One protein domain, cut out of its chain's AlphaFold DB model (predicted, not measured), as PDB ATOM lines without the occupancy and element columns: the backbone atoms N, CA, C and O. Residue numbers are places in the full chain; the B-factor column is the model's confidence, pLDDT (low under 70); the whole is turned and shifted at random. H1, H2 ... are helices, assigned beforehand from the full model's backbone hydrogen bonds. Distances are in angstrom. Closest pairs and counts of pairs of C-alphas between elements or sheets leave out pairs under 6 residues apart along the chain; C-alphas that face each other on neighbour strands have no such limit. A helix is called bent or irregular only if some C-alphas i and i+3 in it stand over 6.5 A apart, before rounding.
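This is residues 6 to 173 of the 173 residues of an uncharacterized protein of Candidatus Shapirobacteria bacterium GW2011_GWE1_38_10 (UniProt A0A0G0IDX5). Two lobes of helices sit side by side: in one, the three long helices H6, H7 and H8 cross and touch one another; in the other, the short helices H2, H3, H4, H5 and H9 cluster. H1 stands between the lobes, and H6 touches both H1 and H2. The printed part has 168 residues, with nine named helices, H1 to H9 in chain order, and no named strand, an all helix domain with mostly crossed packing. It is compact, with a radius of gyration of the C-alphas of 17.0 A, and spans 56 by 41 by 26 A.

H1, residues 6 to 15, is close to but not clearly touching H2, residues 17 to 28; their closest C-alphas, Phe 13 and Gly 19, are 5.4 A apart. H3, residues 32 to 43, and H4, residues 47 to 55, touch at a steep tilt of 53 degrees, closest at C-alphas Ser 40 and Glu 47, 5.2 A. H4 touches residues 23 to 27 of H2 about perpendicular, at 75 degrees, with C-alphas Ala 23 and Ile 54 closest at 5.3 A. H5, residues 57 to 63, touches H1, closest at C-alphas Ser 11 and Phe 63, 5.0 A. H6, residues 71 to 94, is a hub together with H2, and the two touch, closest at C-alphas Tyr 17 and Ile 88, 5.5 A. Residues 81 to 85 of H6 touch H1, closest at C-alphas Lys 15 and Thr 81, 6.7 A. H7, residues 102 to 121, touches H6 with residues 110 to 118 alone, closest at C-alphas Glu 86 and Ala 114, 5.1 A. H8, residues 129 to 153, touches H6 about perpendicular, at 80 degrees, closest at C-alphas Tyr 80 and Tyr 147, 5.0 A. H8 and H7 touch at a steep tilt of 57 degrees, closest at C-alphas Ala 119 and Ile 140, 5.6 A. H9, residues 162 to 171, touches H3, closest at C-alphas Asn 38 and Ile 169, 5.1 A. H9 and H6 are apart. In H1, H2, H3, H4, H6 and H9 every O i to N i+4 pair is within hydrogen-bond range; in H7 it is 11 of 16, in H8 19 of 21, and in H5 0 of 3, beside 2 of 4 O i to N i+3 pairs.

H1 begins at C-alpha 6, (207.258, 127.974, 168.974). H6 is 34.8 A long, H8 35.4 A and H7 28.3 A; H2 is 16.8 A and H3 16.2 A. H7 is irregular, C-alphas 105 and 108 being 8.4 A apart, with a kink of 49 degrees near residue 109; H8 is irregular too, C-alphas 134 and 137 being 7.1 A apart, with a kink of 36 degrees near residue 136. H5 is neither bent nor irregular, but only just: C-alphas 58 and 61 are 6.4 A apart. H9 ends at C-alpha 171, (187.099, 143.359, 162.837).

The two C-alphas farthest apart, Ser 128 and Asn 173, are 57.2 A apart. The printed part has no cut and no long link. The mean pLDDT of the printed part is 86.4; residues 57 to 65, 67 to 69, 95 to 107 and 172 to 173 are under 70.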
ATOM      1  N   SER A   6     208.666 127.702 168.646       87.06
ATOM      2  CA  SER A   6     207.258 127.974 168.974       87.06
ATOM      3  C   SER A   6     207.001 128.050 170.487       87.06
ATOM      4  O   SER A   6     206.324 128.960 170.959       87.06
ATOM      5  N   THR A   7     207.616 127.166 171.281       87.31
ATOM      6  CA  THR A   7     207.496 127.194 172.747       87.31
ATOM      7  C   THR A   7     208.131 128.448 173.335       87.31
ATOM      8  O   THR A   7     207.542 129.072 174.212       87.31
ATOM      9  N   ILE A   8     209.321 128.835 172.859       89.62
ATOM     10  CA  ILE A   8     209.992 130.054 173.331       89.62
ATOM     11  C   ILE A   8     209.171 131.284 172.942       89.62
ATOM     12  O   ILE A   8     208.902 132.119 173.802       89.62
ATOM     13  N   ARG A   9     208.719 131.355 171.687       92.56
ATOM     14  CA  ARG A   9     207.850 132.417 171.172       92.56
ATOM     15  C   ARG A   9     206.594 132.570 172.020       92.56
ATOM     16  O   ARG A   9     206.311 133.667 172.486       92.56
ATOM     17  N   PHE A  10     205.880 131.476 172.279       92.25
ATOM     18  CA  PHE A  10     204.674 131.516 173.098       92.25
ATOM     19  C   PHE A  10     204.985 131.950 174.536       92.25
ATOM     20  O   PHE A  10     204.340 132.852 175.062       92.25
ATOM     21  N   SER A  11     206.022 131.388 175.164       91.81
ATOM     22  CA  SER A  11     206.454 131.799 176.506       91.81
ATOM     23  C   SER A  11     206.809 133.285 176.593       91.81
ATOM     24  O   SER A  11     206.417 133.943 177.556       91.81
ATOM     25  N   LEU A  12     207.531 133.824 175.609       93.88
ATOM     26  CA  LEU A  12     207.851 135.250 175.541       93.88
ATOM     27  C   LEU A  12     206.583 136.086 175.357       93.88
ATOM     28  O   LEU A  12     206.382 137.034 176.109       93.88
ATOM     29  N   PHE A  13     205.684 135.679 174.459       94.12
ATOM     30  CA  PHE A  13     204.394 136.340 174.264       94.12
ATOM     31  C   PHE A  13     203.592 136.422 175.569       94.12
ATOM     32  O   PHE A  13     203.143 137.505 175.937       94.12
ATOM     33  N   THR A  14     203.486 135.328 176.335       92.38
ATOM     34  CA  THR A  14     202.749 135.332 177.617       92.38
ATOM     35  C   THR A  14     203.328 136.267 178.682       92.38
ATOM     36  O   THR A  14     202.629 136.608 179.635       92.38
ATOM     37  N   LYS A  15     204.596 136.669 178.534       92.12
ATOM     38  CA  LYS A  15     205.304 137.595 179.429       92.12
ATOM     39  C   LYS A  15     205.446 139.005 178.850       92.12
ATOM     40  O   LYS A  15     205.969 139.872 179.539       92.12
ATOM     41  N   SER A  16     205.025 139.213 177.606       93.75
ATOM     42  CA  SER A  16     205.104 140.505 176.929       93.75
ATOM     43  C   SER A  16     203.965 141.428 177.359       93.75
ATOM     44  O   SER A  16     202.860 140.973 177.668       93.75
ATOM     45  N   TYR A  17     204.212 142.730 177.298       92.06
ATOM     46  CA  TYR A  17     203.230 143.793 177.430       92.06
ATOM     47  C   TYR A  17     202.055 143.585 176.471       92.06
ATOM     48  O   TYR A  17     200.899 143.625 176.888       92.06
ATOM     49  N   ALA A  18     202.328 143.280 175.199       91.44
ATOM     50  CA  ALA A  18     201.279 143.021 174.220       91.44
ATOM     51  C   ALA A  18     200.402 141.826 174.625       91.44
ATOM     52  O   ALA A  18     199.175 141.923 174.617       91.44
ATOM     53  N   GLY A  19     201.021 140.719 175.049       92.56
ATOM     54  CA  GLY A  19     200.306 139.552 175.561       92.56
ATOM     55  C   GLY A  19     199.466 139.876 176.795       92.56
ATOM     56  O   GLY A  19     198.316 139.449 176.878       92.56
ATOM     57  N   PHE A  20     199.996 140.681 177.720       91.00
ATOM     58  CA  PHE A  20     199.265 141.169 178.889       91.00
ATOM     59  C   PHE A  20     198.035 142.003 178.493       91.00
ATOM     60  O   PHE A  20     196.928 141.729 178.969       91.00
ATOM     61  N   ARG A  21     198.198 142.979 177.593       88.38
ATOM     62  CA  ARG A  21     197.116 143.869 177.143       88.38
ATOM     63  C   ARG A  21     196.030 143.122 176.389       88.38
ATOM     64  O   ARG A  21     194.859 143.238 176.742       88.38
ATOM     65  N   ILE A  22     196.417 142.304 175.414       91.19
ATOM     66  CA  ILE A  22     195.482 141.505 174.619       91.19
ATOM     67  C   ILE A  22     194.724 140.521 175.514       91.19
ATOM     68  O   ILE A  22     193.500 140.435 175.440       91.19
ATOM     69  N   ALA A  23     195.417 139.816 176.414       92.00
ATOM     70  CA  ALA A  23     194.754 138.893 177.332       92.00
ATOM     71  C   ALA A  23     193.768 139.613 178.261       92.00
ATOM     72  O   ALA A  23     192.700 139.073 178.543       92.00
ATOM     73  N   THR A  24     194.109 140.812 178.735       90.25
ATOM     74  CA  THR A  24     193.233 141.625 179.591       90.25
ATOM     75  C   THR A  24     191.986 142.075 178.836       90.25
ATOM     76  O   THR A  24     190.878 141.875 179.329       90.25
ATOM     77  N   PHE A  25     192.149 142.579 177.611       89.81
ATOM     78  CA  PHE A  25     191.035 142.945 176.737       89.81
ATOM     79  C   PHE A  25     190.087 141.759 176.496       89.81
ATOM     80  O   PHE A  25     188.895 141.837 176.787       89.81
ATOM     81  N   ILE A  26     190.625 140.618 176.053       92.56
ATOM     82  CA  ILE A  26     189.817 139.429 175.748       92.56
ATOM     83  C   ILE A  26     189.105 138.903 177.003       92.56
ATOM     84  O   ILE A  26     187.940 138.522 176.925       92.56
ATOM     85  N   LYS A  27     189.757 138.897 178.175       90.50
ATOM     86  CA  LYS A  27     189.128 138.483 179.447       90.50
ATOM     87  C   LYS A  27     187.907 139.327 179.817       90.50
ATOM     88  O   LYS A  27     187.003 138.796 180.461       90.50
ATOM     89  N   ASN A  28     187.868 140.587 179.404       88.69
ATOM     90  CA  ASN A  28     186.773 141.503 179.710       88.69
ATOM     91  C   ASN A  28     185.693 141.534 178.613       88.69
ATOM     92  O   ASN A  28     184.607 142.049 178.849       88.69
ATOM     93  N   SER A  29     185.945 140.932 177.447       89.94
ATOM     94  CA  SER A  29     184.970 140.844 176.354       89.94
ATOM     95  C   SER A  29     183.922 139.739 176.574       89.94
ATOM     96  O   SER A  29     184.171 138.725 177.245       89.94
ATOM     97  N   GLN A  30     182.737 139.910 175.984       90.31
ATOM     98  CA  GLN A  30     181.695 138.880 175.924       90.31
ATOM     99  C   GLN A  30     182.063 137.761 174.930       90.31
ATOM    100  O   GLN A  30     181.817 136.584 175.196       90.31
ATOM    101  N   GLU A  31     182.782 138.086 173.855       92.31
ATOM    102  CA  GLU A  31     183.063 137.191 172.720       92.31
ATOM    103  C   GLU A  31     184.409 136.460 172.838       92.31
ATOM    104  O   GLU A  31     185.109 136.201 171.857       92.31
ATOM    105  N   LYS A  32     184.791 136.085 174.067       94.00
ATOM    106  CA  LYS A  32     186.128 135.552 174.397       94.00
ATOM    107  C   LYS A  32     186.603 134.456 173.442       94.00
ATOM    108  O   LYS A  32     187.762 134.447 173.046       94.00
ATOM    109  N   LYS A  33     185.723 133.509 173.098       93.06
ATOM    110  CA  LYS A  33     186.062 132.353 172.250       93.06
ATOM    111  C   LYS A  33     186.445 132.778 170.830       93.06
ATOM    112  O   LYS A  33     187.441 132.281 170.316       93.06
ATOM    113  N   ILE A  34     185.678 133.690 170.231       94.50
ATOM    114  CA  ILE A  34     185.899 134.160 168.859       94.50
ATOM    115  C   ILE A  34     187.194 134.977 168.807       94.50
ATOM    116  O   ILE A  34     188.082 134.673 168.017       94.50
ATOM    117  N   LEU A  35     187.382 135.900 169.755       94.75
ATOM    118  CA  LEU A  35     188.601 136.711 169.840       94.75
ATOM    119  C   LEU A  35     189.872 135.872 170.054       94.75
ATOM    120  O   LEU A  35     190.916 136.181 169.485       94.75
ATOM    121  N   ILE A  36     189.805 134.792 170.846       95.38
ATOM    122  CA  ILE A  36     190.934 133.859 171.020       95.38
ATOM    123  C   ILE A  36     191.271 133.158 169.703       95.38
ATOM    124  O   ILE A  36     192.450 133.045 169.364       95.38
ATOM    125  N   LYS A  37     190.255 132.703 168.963       95.50
ATOM    126  CA  LYS A  37     190.439 132.066 167.656       95.50
ATOM    127  C   LYS A  37     191.080 133.037 166.662       95.50
ATOM    128  O   LYS A  37     192.103 132.694 166.068       95.50
ATOM    129  N   ASN A  38     190.557 134.260 166.564       95.06
ATOM    130  CA  ASN A  38     191.088 135.310 165.690       95.06
ATOM    131  C   ASN A  38     192.540 135.654 166.048       95.06
ATOM    132  O   ASN A  38     193.396 135.721 165.170       95.06
ATOM    133  N   LEU A  39     192.857 135.774 167.342       95.12
ATOM    134  CA  LEU A  39     194.227 135.994 167.812       95.12
ATOM    135  C   LEU A  39     195.165 134.836 167.453       95.12
ATOM    136  O   LEU A  39     196.320 135.070 167.093       95.12
ATOM    137  N   SER A  40     194.681 133.595 167.555       95.31
ATOM    138  CA  SER A  40     195.455 132.406 167.186       95.31
ATOM    139  C   SER A  40     195.864 132.447 165.716       95.31
ATOM    140  O   SER A  40     197.026 132.188 165.403       95.31
ATOM    141  N   HIS A  41     194.952 132.873 164.836       94.06
ATOM    142  CA  HIS A  41     195.218 133.027 163.411       94.06
ATOM    143  C   HIS A  41     196.150 134.210 163.141       94.06
ATOM    144  O   HIS A  41     197.163 134.040 162.472       94.06
ATOM    145  N   ALA A  42     195.863 135.379 163.721       92.44
ATOM    146  CA  ALA A  42     196.644 136.597 163.504       92.44
ATOM    147  C   ALA A  42     198.116 136.442 163.925       92.44
ATOM    148  O   ALA A  42     199.012 136.969 163.272       92.44
ATOM    149  N   LEU A  43     198.380 135.708 165.012       92.19
ATOM    150  CA  LEU A  43     199.738 135.502 165.523       92.19
ATOM    151  C   LEU A  43     200.337 134.141 165.166       92.19
ATOM    152  O   LEU A  43     201.502 133.901 165.497       92.19
ATOM    153  N   LEU A  44     199.594 133.258 164.497       92.88
ATOM    154  CA  LEU A  44     199.993 131.869 164.239       92.88
ATOM    155  C   LEU A  44     200.428 131.158 165.535       92.88
ATOM    156  O   LEU A  44     201.530 130.610 165.633       92.88
ATOM    157  N   LEU A  45     199.588 131.246 166.567       92.19
ATOM    158  CA  LEU A  45     199.790 130.611 167.873       92.19
ATOM    159  C   LEU A  45     198.761 129.498 168.082       92.19
ATOM    160  O   LEU A  45     197.668 129.540 167.531       92.19
ATOM    161  N   ASP A  46     199.091 128.516 168.919       92.94
ATOM    162  CA  ASP A  46     198.161 127.431 169.233       92.94
ATOM    163  C   ASP A  46     196.955 127.950 170.039       92.94
ATOM    164  O   ASP A  46     197.097 128.523 171.125       92.94
ATOM    165  N   GLU A  47     195.747 127.727 169.514       94.00
ATOM    166  CA  GLU A  47     194.500 128.204 170.120       94.00
ATOM    167  C   GLU A  47     194.288 127.620 171.526       94.00
ATOM    168  O   GLU A  47     193.853 128.325 172.440       94.00
ATOM    169  N   LYS A  48     194.639 126.343 171.751       91.44
ATOM    170  CA  LYS A  48     194.471 125.697 173.062       91.44
ATOM    171  C   LYS A  48     195.401 126.328 174.095       91.44
ATOM    172  O   LYS A  48     194.975 126.575 175.225       91.44
ATOM    173  N   GLN A  49     196.646 126.621 173.721       90.62
ATOM    174  CA  GLN A  49     197.609 127.324 174.563       90.62
ATOM    175  C   GLN A  49     197.145 128.750 174.873       90.62
ATOM    176  O   GLN A  49     197.164 129.138 176.044       90.62
ATOM    177  N   LEU A  50     196.660 129.498 173.873       92.62
ATOM    178  CA  LEU A  50     196.084 130.833 174.069       92.62
ATOM    179  C   LEU A  50     194.883 130.799 175.013       92.62
ATOM    180  O   LEU A  50     194.828 131.575 175.964       92.62
ATOM    181  N   LYS A  51     193.959 129.857 174.818       92.62
ATOM    182  CA  LYS A  51     192.810 129.662 175.705       92.62
ATOM    183  C   LYS A  51     193.244 129.349 177.138       92.62
ATOM    184  O   LYS A  51     192.704 129.931 178.076       92.62
ATOM    185  N   CYS A  52     194.249 128.488 177.315       90.38
ATOM    186  CA  CYS A  52     194.859 128.190 178.618       90.38
ATOM    187  C   CYS A  52     195.413 129.468 179.265       90.38
ATOM    188  O   CYS A  52     195.090 129.772 180.408       90.38
ATOM    189  N   PHE A  53     196.228 130.231 178.533       90.88
ATOM    190  CA  PHE A  53     196.866 131.456 179.016       90.88
ATOM    191  C   PHE A  53     195.852 132.553 179.377       90.88
ATOM    192  O   PHE A  53     195.947 133.162 180.444       90.88
ATOM    193  N   ILE A  54     194.868 132.785 178.509       91.12
ATOM    194  CA  ILE A  54     193.901 133.874 178.647       91.12
ATOM    195  C   ILE A  54     192.824 133.519 179.676       91.12
ATOM    196  O   ILE A  54     192.463 134.367 180.478       91.12
ATOM    197  N   LEU A  55     192.310 132.289 179.721       88.81
ATOM    198  CA  LEU A  55     191.164 131.969 180.585       88.81
ATOM    199  C   LEU A  55     191.552 131.305 181.912       88.81
ATOM    200  O   LEU A  55     190.806 131.409 182.884       88.81
ATOM    201  N   HIS A  56     192.714 130.651 181.994       82.25
ATOM    202  CA  HIS A  56     193.068 129.820 183.145       82.25
ATOM    203  C   HIS A  56     194.366 130.284 183.821       82.25
ATOM    204  O   HIS A  56     195.478 129.995 183.377       82.25
ATOM    205  N   LYS A  57     194.234 130.928 184.990       67.62
ATOM    206  CA  LYS A  57     195.376 131.399 185.807       67.62
ATOM    207  C   LYS A  57     196.395 130.289 186.127       67.62
ATOM    208  O   LYS A  57     197.584 130.558 186.267       67.62
ATOM    209  N   THR A  58     195.950 129.036 186.215       67.81
ATOM    210  CA  THR A  58     196.792 127.868 186.525       67.81
ATOM    211  C   THR A  58     197.756 127.491 185.394       67.81
ATOM    212  O   THR A  58     198.817 126.927 185.665       67.81
ATOM    213  N   CYS A  59     197.450 127.841 184.139       68.12
ATOM    214  CA  CYS A  59     198.300 127.515 182.992       68.12
ATOM    215  C   CYS A  59     199.538 128.407 182.877       68.12
ATOM    216  O   CYS A  59     200.533 127.984 182.294       68.12
ATOM    217  N   VAL A  60     199.520 129.608 183.464       63.66
ATOM    218  CA  VAL A  60     200.623 130.584 183.374       63.66
ATOM    219  C   VAL A  60     201.944 129.979 183.863       63.66
ATOM    220  O   VAL A  60     202.988 130.143 183.234       63.66
ATOM    221  N   LYS A  61     201.896 129.161 184.927       66.38
ATOM    222  CA  LYS A  61     203.080 128.483 185.479       66.38
ATOM    223  C   LYS A  61     203.757 127.536 184.480       66.38
ATOM    224  O   LYS A  61     204.972 127.353 184.562       66.38
ATOM    225  N   LYS A  62     203.008 126.962 183.528       67.94
ATOM    226  CA  LYS A  62     203.545 126.043 182.510       67.94
ATOM    227  C   LYS A  62     204.427 126.766 181.490       67.94
ATOM    228  O   LYS A  62     205.398 126.185 181.017       67.94
ATOM    229  N   PHE A  63     204.145 128.038 181.212       69.56
ATOM    230  CA  PHE A  63     204.841 128.825 180.187       69.56
ATOM    231  C   PHE A  63     206.003 129.663 180.739       69.56
ATOM    232  O   PHE A  63     206.722 130.311 179.981       69.56
ATOM    233  N   ASN A  64     206.258 129.604 182.050       65.69
ATOM    234  CA  ASN A  64     207.292 130.413 182.693       65.69
ATOM    235  C   ASN A  64     208.730 129.963 182.397       65.69
ATOM    236  O   ASN A  64     209.650 130.776 182.518       65.69
ATOM    237  N   LYS A  65     208.944 128.699 182.016       68.75
ATOM    238  CA  LYS A  65     210.287 128.136 181.823       68.75
ATOM    239  C   LYS A  65     210.771 128.346 180.388       68.75
ATOM    240  O   LYS A  65     210.476 127.545 179.504       68.75
ATOM    241  N   ILE A  66     211.578 129.384 180.183       75.31
ATOM    242  CA  ILE A  66     212.337 129.577 178.944       75.31
ATOM    243  C   ILE A  66     213.736 129.004 179.168       75.31
ATOM    244  O   ILE A  66     214.481 129.506 180.003       75.31
ATOM    245  N   ARG A  67     214.086 127.928 178.460       68.75
ATOM    246  CA  ARG A  67     215.450 127.389 178.434       68.75
ATOM    247  C   ARG A  67     216.065 127.698 177.075       68.75
ATOM    248  O   ARG A  67     215.785 126.990 176.111       68.75
ATOM    249  N   ALA A  68     216.854 128.766 177.002       65.56
ATOM    250  CA  ALA A  68     217.743 129.001 175.869       65.56
ATOM    251  C   ALA A  68     219.016 128.163 176.052       65.56
ATOM    252  O   ALA A  68     219.515 128.044 177.169       65.56
ATOM    253  N   LEU A  69     219.494 127.544 174.970       65.88
ATOM    254  CA  LEU A  69     220.705 126.714 174.989       65.88
ATOM    255  C   LEU A  69     221.978 127.563 174.961       65.88
ATOM    256  O   LEU A  69     222.967 127.207 175.587       65.88
ATOM    257  N   ASP A  70     221.927 128.684 174.247       83.00
ATOM    258  CA  ASP A  70     223.019 129.642 174.150       83.00
ATOM    259  C   ASP A  70     222.986 130.625 175.344       83.00
ATOM    260  O   ASP A  70     221.960 131.290 175.552       83.00
ATOM    261  N   PRO A  71     224.077 130.736 176.129       86.44
ATOM    262  CA  PRO A  71     224.183 131.686 177.234       86.44
ATOM    263  C   PRO A  71     223.981 133.147 176.824       86.44
ATOM    264  O   PRO A  71     223.437 133.925 177.613       86.44
ATOM    265  N   GLU A  72     224.394 133.549 175.618       89.19
ATOM    266  CA  GLU A  72     224.201 134.926 175.159       89.19
ATOM    267  C   GLU A  72     222.719 135.203 174.886       89.19
ATOM    268  O   GLU A  72     222.144 136.152 175.427       89.19
ATOM    269  N   MET A  73     222.057 134.318 174.141       89.62
ATOM    270  CA  MET A  73     220.610 134.360 173.933       89.62
ATOM    271  C   MET A  73     219.834 134.350 175.253       89.62
ATOM    272  O   MET A  73     218.842 135.066 175.387       89.62
ATOM    273  N   ALA A  74     220.278 133.572 176.245       89.69
ATOM    274  CA  ALA A  74     219.660 133.549 177.567       89.69
ATOM    275  C   ALA A  74     219.721 134.926 178.252       89.69
ATOM    276  O   ALA A  74     218.729 135.356 178.846       89.69
ATOM    277  N   LYS A  75     220.843 135.650 178.121       93.06
ATOM    278  CA  LYS A  75     220.982 137.029 178.621       93.06
ATOM    279  C   LYS A  75     220.054 137.991 177.884       93.06
ATOM    280  O   LYS A  75     219.330 138.734 178.546       93.06
ATOM    281  N   LYS A  76     220.016 137.944 176.546       95.50
ATOM    282  CA  LYS A  76     219.118 138.791 175.737       95.50
ATOM    283  C   LYS A  76     217.649 138.567 176.106       95.50
ATOM    284  O   LYS A  76     216.920 139.525 176.336       95.50
ATOM    285  N   ILE A  77     217.233 137.306 176.243       94.19
ATOM    286  CA  ILE A  77     215.878 136.934 176.672       94.19
ATOM    287  C   ILE A  77     215.572 137.460 178.076       94.19
ATOM    288  O   ILE A  77     214.476 137.968 178.297       94.19
ATOM    289  N   ASN A  78     216.512 137.352 179.019       94.38
ATOM    290  CA  ASN A  78     216.323 137.882 180.369       94.38
ATOM    291  C   ASN A  78     216.073 139.397 180.323       94.38
ATOM    292  O   ASN A  78     215.042 139.856 180.816       94.38
ATOM    293  N   VAL A  79     216.944 140.144 179.640       96.69
ATOM    294  CA  VAL A  79     216.798 141.597 179.456       96.69
ATOM    295  C   VAL A  79     215.458 141.941 178.811       96.69
ATOM    296  O   VAL A  79     214.718 142.745 179.371       96.69
ATOM    297  N   TYR A  80     215.091 141.271 177.715       97.00
ATOM    298  CA  TYR A  80     213.786 141.441 177.073       97.00
ATOM    299  C   TYR A  80     212.636 141.246 178.070       97.00
ATOM    300  O   TYR A  80     211.786 142.119 178.215       97.00
ATOM    301  N   THR A  81     212.628 140.143 178.827       95.31
ATOM    302  CA  THR A  81     211.549 139.876 179.794       95.31
ATOM    303  C   THR A  81     211.498 140.873 180.949       95.31
ATOM    304  O   THR A  81     210.414 141.129 181.469       95.31
ATOM    305  N   ARG A  82     212.640 141.440 181.361       96.94
ATOM    306  CA  ARG A  82     212.683 142.504 182.373       96.94
ATOM    307  C   ARG A  82     212.094 143.805 181.834       96.94
ATOM    308  O   ARG A  82     211.279 144.404 182.521       96.94
ATOM    309  N   ILE A  83     212.439 144.184 180.602       97.56
ATOM    310  CA  ILE A  83     211.880 145.371 179.939       97.56
ATOM    311  C   ILE A  83     210.364 145.227 179.788       97.56
ATOM    312  O   ILE A  83     209.625 146.125 180.172       97.56
ATOM    313  N   GLU A  84     209.877 144.078 179.314       96.25
ATOM    314  CA  GLU A  84     208.435 143.817 179.189       96.25
ATOM    315  C   GLU A  84     207.700 143.888 180.540       96.25
ATOM    316  O   GLU A  84     206.569 144.365 180.612       96.25
ATOM    317  N   LYS A  85     208.346 143.460 181.633       95.19
ATOM    318  CA  LYS A  85     207.790 143.592 182.985       95.19
ATOM    319  C   LYS A  85     207.692 145.059 183.419       95.19
ATOM    320  O   LYS A  85     206.649 145.446 183.942       95.19
ATOM    321  N   GLU A  86     208.735 145.854 183.189       95.31
ATOM    322  CA  GLU A  86     208.713 147.296 183.475       95.31
ATOM    323  C   GLU A  86     207.675 148.030 182.620       95.31
ATOM    324  O   GLU A  86     206.963 148.884 183.132       95.31
ATOM    325  N   LEU A  87     207.501 147.649 181.350       93.00
ATOM    326  CA  LEU A  87     206.439 148.190 180.494       93.00
ATOM    327  C   LEU A  87     205.046 147.961 181.081       93.00
ATOM    328  O   LEU A  87     204.216 148.871 181.099       93.00
ATOM    329  N   ILE A  88     204.782 146.748 181.573       91.50
ATOM    330  CA  ILE A  88     203.513 146.429 182.235       91.50
ATOM    331  C   ILE A  88     203.349 147.290 183.491       91.50
ATOM    332  O   ILE A  88     202.300 147.918 183.636       91.50
ATOM    333  N   ALA A  89     204.373 147.380 184.344       91.06
ATOM    334  CA  ALA A  89     204.332 148.187 185.565       91.06
ATOM    335  C   ALA A  89     204.064 149.673 185.266       91.06
ATOM    336  O   ALA A  89     203.098 150.233 185.777       91.06
ATOM    337  N   LEU A  90     204.830 150.275 184.353       89.44
ATOM    338  CA  LEU A  90     204.661 151.664 183.918       89.44
ATOM    339  C   LEU A  90     203.268 151.931 183.341       89.44
ATOM    340  O   LEU A  90     202.675 152.973 183.612       89.44
ATOM    341  N   SER A  91     202.720 150.996 182.560       85.00
ATOM    342  CA  SER A  91     201.360 151.150 182.036       85.00
ATOM    343  C   SER A  91     200.306 151.125 183.141       85.00
ATOM    344  O   SER A  91     199.372 151.917 183.117       85.00
ATOM    345  N   GLN A  92     200.482 150.276 184.156       85.25
ATOM    346  CA  GLN A  92     199.580 150.212 185.306       85.25
ATOM    347  C   GLN A  92     199.698 151.457 186.195       85.25
ATOM    348  O   GLN A  92     198.682 151.951 186.677       85.25
ATOM    349  N   GLU A  93     200.909 151.995 186.370       82.38
ATOM    350  CA  GLU A  93     201.155 153.272 187.054       82.38
ATOM    351  C   GLU A  93     200.417 154.432 186.356       82.38
ATOM    352  O   GLU A  93     199.824 155.281 187.028       82.38
ATOM    353  N   LYS A  94     200.409 154.455 185.013       74.31
ATOM    354  CA  LYS A  94     199.756 155.505 184.211       74.31
ATOM    355  C   LYS A  94     198.245 155.322 184.042       74.31
ATOM    356  O   LYS A  94     197.528 156.317 184.043       74.31
ATOM    357  N   SER A  95     197.744 154.089 183.959       63.56
ATOM    358  CA  SER A  95     196.308 153.787 183.789       63.56
ATOM    359  C   SER A  95     195.432 154.239 184.973       63.56
ATOM    360  O   SER A  95     194.212 154.248 184.861       63.56
ATOM    361  N   ASN A  96     196.024 154.687 186.087       51.75
ATOM    362  CA  ASN A  96     195.305 155.426 187.129       51.75
ATOM    363  C   ASN A  96     194.933 156.872 186.714       51.75
ATOM    364  O   ASN A  96     194.378 157.594 187.542       51.75
ATOM    365  N   LYS A  97     195.257 157.328 185.486       47.75
ATOM    366  CA  LYS A  97     195.078 158.730 185.056       47.75
ATOM    367  C   LYS A  97     194.452 159.009 183.673       47.75
ATOM    368  O   LYS A  97     194.038 160.152 183.515       47.75
ATOM    369  N   SER A  98     194.300 158.081 182.719       41.12
ATOM    370  CA  SER A  98     193.496 158.342 181.495       41.12
ATOM    371  C   SER A  98     193.149 157.097 180.657       41.12
ATOM    372  O   SER A  98     193.678 156.006 180.884       41.12
ATOM    373  N   ASP A  99     192.204 157.279 179.723       49.50
ATOM    374  CA  ASP A  99     191.599 156.263 178.856       49.50
ATOM    375  C   ASP A  99     192.566 155.616 177.849       49.50
ATOM    376  O   ASP A  99     193.544 156.194 177.375       49.50
ATOM    377  N   PHE A 100     192.200 154.391 177.460       47.88
ATOM    378  CA  PHE A 100     192.920 153.423 176.620       47.88
ATOM    379  C   PHE A 100     193.516 153.977 175.305       47.88
ATOM    380  O   PHE A 100     194.404 153.338 174.748       47.88
ATOM    381  N   ALA A 101     193.032 155.124 174.812       48.50
ATOM    382  CA  ALA A 101     193.415 155.746 173.542       48.50
ATOM    383  C   ALA A 101     194.695 156.599 173.605       48.50
ATOM    384  O   ALA A 101     195.384 156.738 172.595       48.50
ATOM    385  N   GLU A 102     195.050 157.145 174.769       51.09
ATOM    386  CA  GLU A 102     196.179 158.081 174.870       51.09
ATOM    387  C   GLU A 102     197.536 157.374 174.971       51.09
ATOM    388  O   GLU A 102     198.536 157.885 174.482       51.09
ATOM    389  N   GLU A 103     197.603 156.153 175.515       51.12
ATOM    390  CA  GLU A 103     198.862 155.392 175.622       51.12
ATOM    391  C   GLU A 103     199.493 155.050 174.253       51.12
ATOM    392  O   GLU A 103     200.682 154.728 174.180       51.12
ATOM    393  N   TYR A 104     198.719 155.138 173.166       52.19
ATOM    394  CA  TYR A 104     199.126 154.778 171.806       52.19
ATOM    395  C   TYR A 104     200.096 155.769 171.150       52.19
ATOM    396  O   TYR A 104     200.942 155.341 170.363       52.19
ATOM    397  N   GLU A 105     200.026 157.059 171.489       51.56
ATOM    398  CA  GLU A 105     200.956 158.080 170.969       51.56
ATOM    399  C   GLU A 105     202.320 158.054 171.676       51.56
ATOM    400  O   GLU A 105     203.295 158.636 171.206       51.56
ATOM    401  N   TYR A 106     202.433 157.295 172.767       60.03
ATOM    402  CA  TYR A 106     203.566 157.337 173.686       60.03
ATOM    403  C   TYR A 106     204.359 156.026 173.745       60.03
ATOM    404  O   TYR A 106     204.982 155.731 174.765       60.03
ATOM    405  N   GLY A 107     204.388 155.236 172.662       66.50
ATOM    406  CA  GLY A 107     205.137 153.969 172.613       66.50
ATOM    407  C   GLY A 107     206.592 154.105 173.092       66.50
ATOM    408  O   GLY A 107     207.031 153.352 173.960       66.50
ATOM    409  N   GLU A 108     207.308 155.130 172.621       71.31
ATOM    410  CA  GLU A 108     208.659 155.468 173.105       71.31
ATOM    411  C   GLU A 108     208.659 156.035 174.535       71.31
ATOM    412  O   GLU A 108     209.591 155.788 175.293       71.31
ATOM    413  N   ALA A 109     207.605 156.739 174.958       78.19
ATOM    414  CA  ALA A 109     207.522 157.307 176.306       78.19
ATOM    415  C   ALA A 109     207.167 156.280 177.399       78.19
ATOM    416  O   ALA A 109     207.156 156.620 178.584       78.19
ATOM    417  N   LEU A 110     206.866 155.033 177.023       85.50
ATOM    418  CA  LEU A 110     206.860 153.879 177.926       85.50
ATOM    419  C   LEU A 110     208.124 153.033 177.759       85.50
ATOM    420  O   LEU A 110     208.711 152.608 178.753       85.50
ATOM    421  N   LEU A 111     208.566 152.813 176.518       90.25
ATOM    422  CA  LEU A 111     209.722 151.966 176.235       90.25
ATOM    423  C   LEU A 111     211.036 152.550 176.752       90.25
ATOM    424  O   LEU A 111     211.824 151.806 177.334       90.25
ATOM    425  N   ASN A 112     211.263 153.855 176.601       91.75
ATOM    426  CA  ASN A 112     212.511 154.486 177.038       91.75
ATOM    427  C   ASN A 112     212.682 154.398 178.558       91.75
ATOM    428  O   ASN A 112     213.683 153.817 178.980       91.75
ATOM    429  N   PRO A 113     211.690 154.797 179.382       92.75
ATOM    430  CA  PRO A 113     211.788 154.615 180.828       92.75
ATOM    431  C   PRO A 113     211.947 153.147 181.249       92.75
ATOM    432  O   PRO A 113     212.687 152.854 182.185       92.75
ATOM    433  N   ALA A 114     211.291 152.203 180.562       95.12
ATOM    434  CA  ALA A 114     211.439 150.778 180.866       95.12
ATOM    435  C   ALA A 114     212.869 150.277 180.608       95.12
ATOM    436  O   ALA A 114     213.440 149.563 181.434       95.12
ATOM    437  N   ILE A 115     213.463 150.656 179.472       96.38
ATOM    438  CA  ILE A 115     214.847 150.298 179.136       96.38
ATOM    439  C   ILE A 115     215.816 150.956 180.117       96.38
ATOM    440  O   ILE A 115     216.725 150.281 180.597       96.38
ATOM    441  N   GLU A 116     215.616 152.234 180.434       95.31
ATOM    442  CA  GLU A 116     216.435 152.991 181.384       95.31
ATOM    443  C   GLU A 116     216.442 152.351 182.771       95.31
ATOM    444  O   GLU A 116     217.522 152.096 183.300       95.31
ATOM    445  N   ARG A 117     215.269 151.997 183.326       95.50
ATOM    446  CA  ARG A 117     215.163 151.296 184.620       95.50
ATOM    447  C   ARG A 117     215.953 149.984 184.605       95.50
ATOM    448  O   ARG A 117     216.799 149.751 185.462       95.50
ATOM    449  N   VAL A 118     215.755 149.149 183.581       97.44
ATOM    450  CA  VAL A 118     216.443 147.848 183.482       97.44
ATOM    451  C   VAL A 118     217.953 148.002 183.267       97.44
ATOM    452  O   VAL A 118     218.734 147.203 183.794       97.44
ATOM    453  N   ALA A 119     218.375 149.001 182.488       96.31
ATOM    454  CA  ALA A 119     219.781 149.318 182.262       96.31
ATOM    455  C   ALA A 119     220.447 149.832 183.545       96.31
ATOM    456  O   ALA A 119     221.497 149.305 183.916       96.31
ATOM    457  N   GLY A 120     219.809 150.771 184.245       94.56
ATOM    458  CA  GLY A 120     220.264 151.327 185.519       94.56
ATOM    459  C   GLY A 120     220.412 150.258 186.594       94.56
ATOM    460  O   GLY A 120     221.490 150.118 187.164       94.56
ATOM    461  N   ASP A 121     219.399 149.405 186.765       94.69
ATOM    462  CA  ASP A 121     219.452 148.264 187.687       94.69
ATOM    463  C   ASP A 121     220.619 147.313 187.394       94.69
ATOM    464  O   ASP A 121     221.119 146.632 188.282       94.69
ATOM    465  N   SER A 122     221.037 147.190 186.130       93.00
ATOM    466  CA  SER A 122     222.166 146.321 185.768       93.00
ATOM    467  C   SER A 122     223.538 146.923 186.076       93.00
ATOM    468  O   SER A 122     224.551 146.244 185.899       93.00
ATOM    469  N   LEU A 123     223.567 148.182 186.518       92.31
ATOM    470  CA  LEU A 123     224.748 148.941 186.918       92.31
ATOM    471  C   LEU A 123     224.740 149.278 188.423       92.31
ATOM    472  O   LEU A 123     225.543 150.100 188.860       92.31
ATOM    473  N   ASP A 124     223.886 148.618 189.210       89.12
ATOM    474  CA  ASP A 124     223.701 148.784 190.664       89.12
ATOM    475  C   ASP A 124     224.996 148.774 191.500       89.12
ATOM    476  O   ASP A 124     225.091 149.405 192.550       89.12
ATOM    477  N   ASN A 125     226.023 148.077 191.023       89.00
ATOM    478  CA  ASN A 125     227.312 147.953 191.693       89.00
ATOM    479  C   ASN A 125     228.248 149.166 191.490       89.00
ATOM    480  O   ASN A 125     229.336 149.213 192.074       89.00
ATOM    481  N   ILE A 126     227.872 150.149 190.664       89.62
ATOM    482  CA  ILE A 126     228.658 151.366 190.437       89.62
ATOM    483  C   ILE A 126     228.318 152.404 191.509       89.62
ATOM    484  O   ILE A 126     227.249 152.993 191.500       89.62
ATOM    485  N   ARG A 127     229.269 152.670 192.412       87.88
ATOM    486  CA  ARG A 127     229.109 153.651 193.504       87.88
ATOM    487  C   ARG A 127     229.426 155.101 193.128       87.88
ATOM    488  O   ARG A 127     229.254 155.987 193.949       87.88
ATOM    489  N   SER A 128     230.012 155.323 191.954       94.06
ATOM    490  CA  SER A 128     230.437 156.651 191.507       94.06
ATOM    491  C   SER A 128     229.448 157.168 190.479       94.06
ATOM    492  O   SER A 128     229.353 156.585 189.400       94.06
ATOM    493  N   ASP A 129     228.791 158.280 190.799       89.62
ATOM    494  CA  ASP A 129     227.785 158.908 189.937       89.62
ATOM    495  C   ASP A 129     228.359 159.232 188.556       89.62
ATOM    496  O   ASP A 129     227.810 158.808 187.546       89.62
ATOM    497  N   HIS A 130     229.559 159.817 188.499       93.56
ATOM    498  CA  HIS A 130     230.252 160.071 187.232       93.56
ATOM    499  C   HIS A 130     230.449 158.794 186.394       93.56
ATOM    500  O   HIS A 130     230.220 158.784 185.187       93.56
ATOM    501  N   LYS A 131     230.877 157.681 187.011       92.25
ATOM    502  CA  LYS A 131     231.063 156.409 186.284       92.25
ATOM    503  C   LYS A 131     229.736 155.784 185.858       92.25
ATOM    504  O   LYS A 131     229.715 155.005 184.904       92.25
ATOM    505  N   PHE A 132     228.662 156.056 186.592       93.44
ATOM    506  CA  PHE A 132     227.322 155.619 186.232       93.44
ATOM    507  C   PHE A 132     226.828 156.400 185.010       93.44
ATOM    508  O   PHE A 132     226.453 155.780 184.014       93.44
ATOM    509  N   GLU A 133     226.926 157.730 185.044       92.19
ATOM    510  CA  GLU A 133     226.554 158.631 183.946       92.19
ATOM    511  C   GLU A 133     227.322 158.330 182.655       92.19
ATOM    512  O   GLU A 133     226.742 158.333 181.571       92.19
ATOM    513  N   GLU A 134     228.603 157.974 182.757       94.44
ATOM    514  CA  GLU A 134     229.417 157.591 181.600       94.44
ATOM    515  C   GLU A 134     228.941 156.275 180.951       94.44
ATOM    516  O   GLU A 134     228.968 156.116 179.729       94.44
ATOM    517  N   LYS A 135     228.490 155.304 181.756       94.25
ATOM    518  CA  LYS A 135     228.158 153.950 181.277       94.25
ATOM    519  C   LYS A 135     226.701 153.762 180.887       94.25
ATOM    520  O   LYS A 135     226.414 152.918 180.030       94.25
ATOM    521  N   ILE A 136     225.782 154.501 181.507       95.62
ATOM    522  CA  ILE A 136     224.347 154.305 181.308       95.62
ATOM    523  C   ILE A 136     223.904 154.452 179.836       95.62
ATOM    524  O   ILE A 136     223.151 153.581 179.386       95.62
ATOM    525  N   PRO A 137     224.414 155.397 179.010       96.44
ATOM    526  CA  PRO A 137     223.955 155.543 177.626       96.44
ATOM    527  C   PRO A 137     224.323 154.330 176.761       96.44
ATOM    528  O   PRO A 137     223.510 153.833 175.978       96.44
ATOM    529  N   GLY A 138     225.537 153.796 176.944       96.50
ATOM    530  CA  GLY A 138     225.989 152.588 176.250       96.50
ATOM    531  C   GLY A 138     225.154 151.363 176.627       96.50
ATOM    532  O   GLY A 138     224.801 150.553 175.765       96.50
ATOM    533  N   GLN A 139     224.778 151.253 177.904       96.81
ATOM    534  CA  GLN A 139     223.950 150.156 178.395       96.81
ATOM    535  C   GLN A 139     222.505 150.240 177.876       96.81
ATOM    536  O   GLN A 139     221.963 149.222 177.437       96.81
ATOM    537  N   ILE A 140     221.912 151.440 177.847       97.38
ATOM    538  CA  ILE A 140     220.585 151.697 177.264       97.38
ATOM    539  C   ILE A 140     220.558 151.275 175.792       97.38
ATOM    540  O   ILE A 140     219.692 150.496 175.392       97.38
ATOM    541  N   ASN A 141     221.532 151.720 174.991       97.19
ATOM    542  CA  ASN A 141     221.604 151.373 173.568       97.19
ATOM    543  C   ASN A 141     221.744 149.863 173.351       97.19
ATOM    544  O   ASN A 141     221.050 149.274 172.519       97.19
ATOM    545  N   LYS A 142     222.592 149.205 174.146       97.44
ATOM    546  CA  LYS A 142     222.755 147.750 174.105       97.44
ATOM    547  C   LYS A 142     221.449 147.017 174.413       97.44
ATOM    548  O   LYS A 142     221.091 146.085 173.694       97.44
ATOM    549  N   TYR A 143     220.737 147.420 175.463       97.81
ATOM    550  CA  TYR A 143     219.482 146.781 175.862       97.81
ATOM    551  C   TYR A 143     218.340 147.065 174.892       97.81
ATOM    552  O   TYR A 143     217.560 146.153 174.622       97.81
ATOM    553  N   ARG A 144     218.291 148.257 174.288       96.62
ATOM    554  CA  ARG A 144     217.371 148.566 173.187       96.62
ATOM    555  C   ARG A 144     217.588 147.628 172.001       96.62
ATOM    556  O   ARG A 144     216.632 147.031 171.510       96.62
ATOM    557  N   ASN A 145     218.838 147.437 171.582       97.38
ATOM    558  CA  ASN A 145     219.156 146.521 170.486       97.38
ATOM    559  C   ASN A 145     218.754 145.083 170.832       97.38
ATOM    560  O   ASN A 145     218.075 144.424 170.054       97.38
ATOM    561  N   TRP A 146     219.085 144.613 172.037       97.69
ATOM    562  CA  TRP A 146     218.692 143.274 172.485       97.69
ATOM    563  C   TRP A 146     217.174 143.089 172.573       97.69
ATOM    564  O   TRP A 146     216.676 142.003 172.276       97.69
ATOM    565  N   TYR A 147     216.437 144.129 172.963       97.12
ATOM    566  CA  TYR A 147     214.979 144.115 172.997       97.12
ATOM    567  C   TYR A 147     214.396 143.862 171.603       97.12
ATOM    568  O   TYR A 147     213.633 142.909 171.416       97.12
ATOM    569  N   TYR A 148     214.804 144.659 170.611       95.81
ATOM    570  CA  TYR A 148     214.318 144.504 169.239       95.81
ATOM    571  C   TYR A 148     214.836 143.233 168.562       95.81
ATOM    572  O   TYR A 148     214.066 142.597 167.847       95.81
ATOM    573  N   ASP A 149     216.070 142.800 168.844       95.88
ATOM    574  CA  ASP A 149     216.608 141.515 168.376       95.88
ATOM    575  C   ASP A 149     215.680 140.355 168.769       95.88
ATOM    576  O   ASP A 149     215.353 139.497 167.948       95.88
ATOM    577  N   ILE A 150     215.251 140.314 170.037       96.19
ATOM    578  CA  ILE A 150     214.364 139.262 170.547       96.19
ATOM    579  C   ILE A 150     212.959 139.399 169.961       96.19
ATOM    580  O   ILE A 150     212.398 138.395 169.511       96.19
ATOM    581  N   ALA A 151     212.405 140.614 169.927       95.56
ATOM    582  CA  ALA A 151     211.081 140.857 169.363       95.56
ATOM    583  C   ALA A 151     211.008 140.427 167.889       95.56
ATOM    584  O   ALA A 151     210.086 139.708 167.501       95.56
ATOM    585  N   TYR A 152     212.020 140.787 167.096       95.44
ATOM    586  CA  TYR A 152     212.139 140.402 165.695       95.44
ATOM    587  C   TYR A 152     212.334 138.892 165.537       95.44
ATOM    588  O   TYR A 152     211.551 138.238 164.849       95.44
ATOM    589  N   LYS A 153     213.322 138.310 166.236       94.50
ATOM    590  CA  LYS A 153     213.664 136.885 166.120       94.50
ATOM    591  C   LYS A 153     212.471 135.970 166.372       94.50
ATOM    592  O   LYS A 153     212.348 134.952 165.702       94.50
ATOM    593  N   TYR A 154     211.623 136.303 167.343       93.31
ATOM    594  CA  TYR A 154     210.462 135.486 167.700       93.31
ATOM    595  C   TYR A 154     209.140 136.014 167.127       93.31
ATOM    596  O   TYR A 154     208.089 135.464 167.457       93.31
ATOM    597  N   GLY A 155     209.159 137.045 166.274       93.44
ATOM    598  CA  GLY A 155     207.949 137.634 165.693       93.44
ATOM    599  C   GLY A 155     206.927 138.020 166.764       93.44
ATOM    600  O   GLY A 155     205.768 137.591 166.702       93.44
ATOM    601  N   LEU A 156     207.396 138.714 167.806       94.94
ATOM    602  CA  LEU A 156     206.591 139.138 168.947       94.94
ATOM    603  C   LEU A 156     205.987 140.519 168.677       94.94
ATOM    604  O   LEU A 156     206.685 141.405 168.176       94.94
ATOM    605  N   PRO A 157     204.715 140.743 169.043       91.75
ATOM    606  CA  PRO A 157     204.126 142.067 168.954       91.75
ATOM    607  C   PRO A 157     204.840 143.058 169.874       91.75
ATOM    608  O   PRO A 157     204.974 142.817 171.072       91.75
ATOM    609  N   THR A 158     205.250 144.193 169.319       88.12
ATOM    610  CA  THR A 158     205.769 145.329 170.090       88.12
ATOM    611  C   THR A 158     204.629 146.264 170.500       88.12
ATOM    612  O   THR A 158     203.505 146.141 170.002       88.12
ATOM    613  N   LEU A 159     204.926 147.249 171.356       84.38
ATOM    614  CA  LEU A 159     204.005 148.340 171.726       84.38
ATOM    615  C   LEU A 159     203.295 148.961 170.517       84.38
ATOM    616  O   LEU A 159     202.096 149.209 170.568       84.38
ATOM    617  N   ARG A 160     204.019 149.150 169.407       82.12
ATOM    618  CA  ARG A 160     203.479 149.733 168.172       82.12
ATOM    619  C   ARG A 160     202.497 148.811 167.449       82.12
ATOM    620  O   ARG A 160     201.560 149.300 166.834       82.12
ATOM    621  N   ILE A 161     202.721 147.497 167.478       84.62
ATOM    622  CA  ILE A 161     201.952 146.520 166.685       84.62
ATOM    623  C   ILE A 161     200.739 145.994 167.464       84.62
ATOM    624  O   ILE A 161     199.712 145.679 166.866       84.62
ATOM    625  N   ALA A 162     200.817 145.937 168.798       85.50
ATOM    626  CA  ALA A 162     199.743 145.426 169.652       85.50
ATOM    627  C   ALA A 162     198.347 146.038 169.372       85.50
ATOM    628  O   ALA A 162     197.385 145.270 169.317       85.50
ATOM    629  N   PRO A 163     198.194 147.357 169.120       81.75
ATOM    630  CA  PRO A 163     196.896 147.954 168.802       81.75
ATOM    631  C   PRO A 163     196.335 147.494 167.453       81.75
ATOM    632  O   PRO A 163     195.130 147.316 167.314       81.75
ATOM    633  N   PHE A 164     197.199 147.277 166.458       85.88
ATOM    634  CA  PHE A 164     196.772 146.752 165.161       85.88
ATOM    635  C   PHE A 164     196.237 145.337 165.319       85.88
ATOM    636  O   PHE A 164     195.133 145.071 164.870       85.88
ATOM    637  N   ILE A 165     196.940 144.477 166.059       87.88
ATOM    638  CA  ILE A 165     196.449 143.124 166.356       87.88
ATOM    639  C   ILE A 165     195.096 143.177 167.068       87.88
ATOM    640  O   ILE A 165     194.208 142.410 166.718       87.88
ATOM    641  N   LEU A 166     194.917 144.079 168.040       86.19
ATOM    642  CA  LEU A 166     193.629 144.251 168.716       86.19
ATOM    643  C   LEU A 166     192.508 144.634 167.744       86.19
ATOM    644  O   LEU A 166     191.436 144.046 167.814       86.19
ATOM    645  N   ARG A 167     192.753 145.576 166.826       86.62
ATOM    646  CA  ARG A 167     191.773 145.941 165.793       86.62
ATOM    647  C   ARG A 167     191.456 144.764 164.875       86.62
ATOM    648  O   ARG A 167     190.290 144.430 164.710       86.62
ATOM    649  N   GLU A 168     192.481 144.082 164.372       87.06
ATOM    650  CA  GLU A 168     192.329 142.931 163.475       87.06
ATOM    651  C   GLU A 168     191.489 141.809 164.094       87.06
ATOM    652  O   GLU A 168     190.622 141.237 163.437       87.06
ATOM    653  N   ILE A 169     191.694 141.482 165.375       89.06
ATOM    654  CA  ILE A 169     190.926 140.397 166.005       89.06
ATOM    655  C   ILE A 169     189.468 140.771 166.291       89.06
ATOM    656  O   ILE A 169     188.659 139.860 166.446       89.06
ATOM    657  N   ILE A 170     189.146 142.069 166.367       86.75
ATOM    658  CA  ILE A 170     187.782 142.589 166.556       86.75
ATOM    659  C   ILE A 170     187.047 142.670 165.214       86.75
ATOM    660  O   ILE A 170     185.885 142.297 165.138       86.75
ATOM    661  N   SER A 171     187.712 143.147 164.157       78.81
ATOM    662  CA  SER A 171     187.099 143.359 162.837       78.81
ATOM    663  C   SER A 171     186.788 142.072 162.067       78.81
ATOM    664  O   SER A 171     186.033 142.116 161.105       78.81
ATOM    665  N   ASN A 172     187.348 140.931 162.480       63.88
ATOM    666  CA  ASN A 172     187.067 139.610 161.904       63.88
ATOM    667  C   ASN A 172     185.848 138.909 162.556       63.88
ATOM    668  O   ASN A 172     185.799 137.676 162.581       63.88
ATOM    669  N   ASN A 173     184.908 139.681 163.117       53.84
ATOM    670  CA  ASN A 173     183.649 139.203 163.705       53.84
ATOM    671  C   ASN A 173     182.459 139.452 162.781       53.84
ATOM    672  O   ASN A 173     182.393 140.552 162.191       53.84
TER     673      ASN A 173